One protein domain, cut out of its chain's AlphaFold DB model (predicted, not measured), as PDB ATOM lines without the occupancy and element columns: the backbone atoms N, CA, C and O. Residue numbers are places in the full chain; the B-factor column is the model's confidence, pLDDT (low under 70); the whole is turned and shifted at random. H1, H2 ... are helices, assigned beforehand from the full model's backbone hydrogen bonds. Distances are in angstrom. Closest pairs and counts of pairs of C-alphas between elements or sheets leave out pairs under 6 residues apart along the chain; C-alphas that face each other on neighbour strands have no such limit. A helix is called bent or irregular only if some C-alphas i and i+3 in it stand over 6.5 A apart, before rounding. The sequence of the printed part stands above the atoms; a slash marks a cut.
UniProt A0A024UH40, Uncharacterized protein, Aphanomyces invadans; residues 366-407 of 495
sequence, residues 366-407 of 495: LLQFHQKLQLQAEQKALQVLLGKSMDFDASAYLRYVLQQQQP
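What this domain is: This is residues 366 to 407 of the 495 residues of an uncharacterized protein of Aphanomyces invadans (UniProt A0A024UH40). What shape does the backbone make? Two helices, H1 and then H2, form the arms of an open V, and the looping link of residues 382 to 393 lies at its corner. Residues 366 to 374 of H1 stick out at one tip, and residues 402 to 407, of which 402 to 405 belong to H2, stick out at the other. What are its make-up and size? The printed part has 42 residues, with two named helices and no named strand; its class is all helix. It is only just loose, close to compact, with a radius of gyration of the C-alphas of 11.2 A, and its outline is flat, spanning 32 by 30 by 14 A.

Where its parts are: Where does H1 run? It holds residues 366 to 381, from C-alpha 366 at (31.233, 26.772, -51.388) to C-alpha 381 at (31.526, 13.088, -33.209), 22.8 A. Where is H2? It holds residues 394 to 405, 16.4 A from first to last C-alpha, and ends with C-alpha 405 at (31.728, -0.161, -48.229).

How they stand to each other: How near do the helices come? H1 and H2 are apart: no C-alpha of the one is within 8 A of the other. How do their backbones run? In H1 and H2 every O i to N i+4 pair is within hydrogen-bond range, and neither helix is bent. The N-to-C direction has a z component of 0.80 in H1 and -0.86 in H2.

The domain as a whole: How far does it reach? The two C-alphas farthest apart, those of Leu 366 and Ser 395, are 32.7 A apart. Is the backbone continuous? The printed part has no cut, and the 12 residues between H1 and H2 make a long link. Where is confidence low? The mean pLDDT of the printed part is 86.4, and residues 406 to 407 are under 70.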
ATOM      1  N   LEU A 366      31.420  26.393 -52.794       89.50
ATOM      2  CA  LEU A 366      31.233  26.772 -51.388       89.50
ATOM      3  C   LEU A 366      30.278  25.805 -50.654       89.50
ATOM      4  O   LEU A 366      30.484  25.487 -49.480       89.50
ATOM      5  N   LEU A 367      29.277  25.276 -51.367       92.38
ATOM      6  CA  LEU A 367      28.368  24.243 -50.869       92.38
ATOM      7  C   LEU A 367      29.086  22.912 -50.601       92.38
ATOM      8  O   LEU A 367      28.904  22.327 -49.533       92.38
ATOM      9  N   GLN A 368      29.927  22.446 -51.526       93.94
ATOM     10  CA  GLN A 368      30.728  21.233 -51.328       93.94
ATOM     11  C   GLN A 368      31.741  21.404 -50.183       93.94
ATOM     12  O   GLN A 368      31.929  20.484 -49.383       93.94
ATOM     13  N   PHE A 369      32.338  22.592 -50.033       92.00
ATOM     14  CA  PHE A 369      33.185  22.910 -48.881       92.00
ATOM     15  C   PHE A 369      32.391  22.843 -47.567       92.00
ATOM     16  O   PHE A 369      32.855  22.234 -46.604       92.00
ATOM     17  N   HIS A 370      31.166  23.380 -47.531       92.12
ATOM     18  CA  HIS A 370      30.294  23.256 -46.361       92.12
ATOM     19  C   HIS A 370      29.980  21.793 -46.016       92.12
ATOM     20  O   HIS A 370      30.129  21.391 -44.861       92.12
ATOM     21  N   GLN A 371      29.626  20.981 -47.015       92.81
ATOM     22  CA  GLN A 371      29.376  19.545 -46.847       92.81
ATOM     23  C   GLN A 371      30.618  18.808 -46.320       92.81
ATOM     24  O   GLN A 371      30.505  17.977 -45.419       92.81
ATOM     25  N   LYS A 372      31.821  19.163 -46.797       90.69
ATOM     26  CA  LYS A 372      33.098  18.636 -46.286       90.69
ATOM     27  C   LYS A 372      33.312  18.976 -44.806       90.69
ATOM     28  O   LYS A 372      33.763  18.115 -44.051       90.69
ATOM     29  N   LEU A 373      32.968  20.195 -44.374       89.94
ATOM     30  CA  LEU A 373      33.030  20.589 -42.960       89.94
ATOM     31  C   LEU A 373      32.010  19.826 -42.099       89.94
ATOM     32  O   LEU A 373      32.353  19.392 -41.000       89.94
ATOM     33  N   GLN A 374      30.781  19.634 -42.594       88.81
ATOM     34  CA  GLN A 374      29.746  18.849 -41.904       88.81
ATOM     35  C   GLN A 374      30.180  17.389 -41.725       88.81
ATOM     36  O   GLN A 374      30.198  16.897 -40.598       88.81
ATOM     37  N   LEU A 375      30.648  16.738 -42.794       88.44
ATOM     38  CA  LEU A 375      31.137  15.359 -42.746       88.44
ATOM     39  C   LEU A 375      32.314  15.193 -41.769       88.44
ATOM     40  O   LEU A 375      32.366  14.217 -41.025       88.44
ATOM     41  N   GLN A 376      33.249  16.149 -41.718       88.25
ATOM     42  CA  GLN A 376      34.356  16.102 -40.751       88.25
ATOM     43  C   GLN A 376      33.892  16.303 -39.300       88.25
ATOM     44  O   GLN A 376      34.486  15.721 -38.389       88.25
ATOM     45  N   ALA A 377      32.838  17.089 -39.068       84.38
ATOM     46  CA  ALA A 377      32.221  17.219 -37.750       84.38
ATOM     47  C   ALA A 377      31.501  15.927 -37.319       84.38
ATOM     48  O   ALA A 377      31.656  15.504 -36.175       84.38
ATOM     49  N   GLU A 378      30.785  15.271 -38.234       88.75
ATOM     50  CA  GLU A 378      30.142  13.969 -38.005       88.75
ATOM     51  C   GLU A 378      31.179  12.879 -37.704       88.75
ATOM     52  O   GLU A 378      31.095  12.208 -36.677       88.75
ATOM     53  N   GLN A 379      32.218  12.756 -38.535       87.94
ATOM     54  CA  GLN A 379      33.317  11.804 -38.329       87.94
ATOM     55  C   GLN A 379      34.054  12.023 -37.004       87.94
ATOM     56  O   GLN A 379      34.476  11.060 -36.365       87.94
ATOM     57  N   LYS A 380      34.200  13.277 -36.566       84.81
ATOM     58  CA  LYS A 380      34.753  13.601 -35.248       84.81
ATOM     59  C   LYS A 380      33.811  13.182 -34.117       84.81
ATOM     60  O   LYS A 380      34.267  12.553 -33.174       84.81
ATOM     61  N   ALA A 381      32.515  13.485 -34.216       86.19
ATOM     62  CA  ALA A 381      31.526  13.088 -33.209       86.19
ATOM     63  C   ALA A 381      31.394  11.557 -33.072       86.19
ATOM     64  O   ALA A 381      31.084  11.063 -31.993       86.19
ATOM     65  N   LEU A 382      31.664  10.821 -34.154       88.88
ATOM     66  CA  LEU A 382      31.744   9.358 -34.193       88.88
ATOM     67  C   LEU A 382      33.121   8.795 -33.794       88.88
ATOM     68  O   LEU A 382      33.290   7.581 -33.814       88.88
ATOM     69  N   GLN A 383      34.103   9.641 -33.462       89.81
ATOM     70  CA  GLN A 383      35.472   9.242 -33.097       89.81
ATOM     71  C   GLN A 383      36.261   8.526 -34.211       89.81
ATOM     72  O   GLN A 383      37.274   7.879 -33.960       89.81
ATOM     73  N   VAL A 384      35.863   8.711 -35.476       91.19
ATOM     74  CA  VAL A 384      36.458   8.052 -36.657       91.19
ATOM     75  C   VAL A 384      37.345   8.977 -37.507       91.19
ATOM     76  O   VAL A 384      37.730   8.635 -38.623       91.19
ATOM     77  N   LEU A 385      37.699  10.173 -37.023       88.69
ATOM     78  CA  LEU A 385      38.491  11.131 -37.805       88.69
ATOM     79  C   LEU A 385      40.010  10.840 -37.741       88.69
ATOM     80  O   LEU A 385      40.748  11.423 -36.935       88.69
ATOM     81  N   LEU A 386      40.466   9.940 -38.622       87.44
ATOM     82  CA  LEU A 386      41.828   9.389 -38.659       87.44
ATOM     83  C   LEU A 386      42.938  10.458 -38.654       87.44
ATOM     84  O   LEU A 386      43.022  11.346 -39.508       87.44
ATOM     85  N   GLY A 387      43.828  10.348 -37.673       85.19
ATOM     86  CA  GLY A 387      44.990  11.208 -37.469       85.19
ATOM     87  C   GLY A 387      44.672  12.668 -37.116       85.19
ATOM     88  O   GLY A 387      45.600  13.479 -37.114       85.19
ATOM     89  N   LYS A 388      43.401  13.034 -36.885       83.88
ATOM     90  CA  LYS A 388      42.974  14.406 -36.536       83.88
ATOM     91  C   LYS A 388      42.175  14.494 -35.231       83.88
ATOM     92  O   LYS A 388      42.216  15.542 -34.588       83.88
ATOM     93  N   SER A 389      41.464  13.436 -34.835       77.50
ATOM     94  CA  SER A 389      40.900  13.334 -33.481       77.50
ATOM     95  C   SER A 389      41.971  12.927 -32.466       77.50
ATOM     96  O   SER A 389      42.920  12.214 -32.798       77.50
ATOM     97  N   MET A 390      41.812  13.391 -31.226       75.44
ATOM     98  CA  MET A 390      42.571  12.900 -30.065       75.44
ATOM     99  C   MET A 390      41.887  11.684 -29.434       75.44
ATOM    100  O   MET A 390      42.548  10.782 -28.938       75.44
ATOM    101  N   ASP A 391      40.561  11.673 -29.492       85.75
ATOM    102  CA  ASP A 391      39.631  10.674 -28.982       85.75
ATOM    103  C   ASP A 391      39.270   9.625 -30.046       85.75
ATOM    104  O   ASP A 391      38.130   9.196 -30.130       85.75
ATOM    105  N   PHE A 392      40.217   9.269 -30.915       88.06
ATOM    106  CA  PHE A 392      39.970   8.373 -32.046       88.06
ATOM    107  C   PHE A 392      39.827   6.906 -31.608       88.06
ATOM    108  O   PHE A 392      40.727   6.364 -30.966       88.06
ATOM    109  N   ASP A 393      38.743   6.251 -32.030       88.50
ATOM    110  CA  ASP A 393      38.500   4.819 -31.836       88.50
ATOM    111  C   ASP A 393      38.720   4.059 -33.156       88.50
ATOM    112  O   ASP A 393      37.950   4.176 -34.115       88.50
ATOM    113  N   ALA A 394      39.764   3.225 -33.195       87.75
ATOM    114  CA  ALA A 394      40.080   2.372 -34.340       87.75
ATOM    115  C   ALA A 394      38.989   1.325 -34.637       87.75
ATOM    116  O   ALA A 394      38.776   0.974 -35.799       87.75
ATOM    117  N   SER A 395      38.263   0.863 -33.614       87.56
ATOM    118  CA  SER A 395      37.170  -0.107 -33.739       87.56
ATOM    119  C   SER A 395      35.895   0.549 -34.269       87.56
ATOM    120  O   SER A 395      35.173  -0.049 -35.071       87.56
ATOM    121  N   ALA A 396      35.591   1.787 -33.864       88.69
ATOM    122  CA  ALA A 396      34.565   2.605 -34.520       88.69
ATOM    123  C   ALA A 396      34.954   2.926 -35.968       88.69
ATOM    124  O   ALA A 396      34.117   2.779 -36.857       88.69
ATOM    125  N   TYR A 397      36.216   3.286 -36.226       91.19
ATOM    126  CA  TYR A 397      36.708   3.576 -37.575       91.19
ATOM    127  C   TYR A 397      36.559   2.377 -38.515       91.19
ATOM    128  O   TYR A 397      36.001   2.522 -39.601       91.19
ATOM    129  N   LEU A 398      36.987   1.184 -38.088       90.12
ATOM    130  CA  LEU A 398      36.854  -0.038 -38.882       90.12
ATOM    131  C   LEU A 398      35.381  -0.340 -39.203       90.12
ATOM    132  O   LEU A 398      35.040  -0.561 -40.364       90.12
ATOM    133  N   ARG A 399      34.487  -0.259 -38.206       89.12
ATOM    134  CA  ARG A 399      33.034  -0.426 -38.407       89.12
ATOM    135  C   ARG A 399      32.453   0.614 -39.370       89.12
ATOM    136  O   ARG A 399      31.683   0.250 -40.254       89.12
ATOM    137  N   TYR A 400      32.843   1.880 -39.238       89.75
ATOM    138  CA  TYR A 400      32.412   2.970 -40.117       89.75
ATOM    139  C   TYR A 400      32.868   2.754 -41.569       89.75
ATOM    140  O   TYR A 400      32.071   2.920 -42.491       89.75
ATOM    141  N   VAL A 401      34.119   2.331 -41.789       89.38
ATOM    142  CA  VAL A 401      34.640   2.022 -43.132       89.38
ATOM    143  C   VAL A 401      33.902   0.832 -43.750       89.38
ATOM    144  O   VAL A 401      33.463   0.927 -44.894       89.38
ATOM    145  N   LEU A 402      33.686  -0.249 -42.993       87.50
ATOM    146  CA  LEU A 402      32.920  -1.410 -43.467       87.50
ATOM    147  C   LEU A 402      31.465  -1.044 -43.802       87.50
ATOM    148  O   LEU A 402      30.929  -1.506 -44.808       87.50
ATOM    149  N   GLN A 403      30.833  -0.169 -43.012       87.19
ATOM    150  CA  GLN A 403      29.477   0.318 -43.276       87.19
ATOM    151  C   GLN A 403      29.398   1.201 -44.534       87.19
ATOM    152  O   GLN A 403      28.414   1.124 -45.265       87.19
ATOM    153  N   GLN A 404      30.429   2.007 -44.814       83.50
ATOM    154  CA  GLN A 404      30.541   2.805 -46.046       83.50
ATOM    155  C   GLN A 404      30.798   1.940 -47.295       83.50
ATOM    156  O   GLN A 404      30.420   2.336 -48.395       83.50
ATOM    157  N   GLN A 405      31.439   0.777 -47.136       78.06
ATOM    158  CA  GLN A 405      31.728  -0.161 -48.229       78.06
ATOM    159  C   GLN A 405      30.550  -1.079 -48.585       78.06
ATOM    160  O   GLN A 405      30.551  -1.667 -49.667       78.06
ATOM    161  N   GLN A 406      29.542  -1.215 -47.718       67.88
ATOM    162  CA  GLN A 406      28.352  -1.987 -48.069       67.88
ATOM    163  C   GLN A 406      27.553  -1.280 -49.177       67.88
ATOM    164  O   GLN A 406      27.352  -0.063 -49.105       67.88
ATOM    165  N   PRO A 407      27.055  -2.014 -50.194       51.78
ATOM    166  CA  PRO A 407      26.205  -1.433 -51.221       51.78
ATOM    167  C   PRO A 407      24.961  -0.845 -50.556       51.78
ATOM    168  O   PRO A 407      24.159  -1.553 -49.950       51.78
TER     169      PRO A 407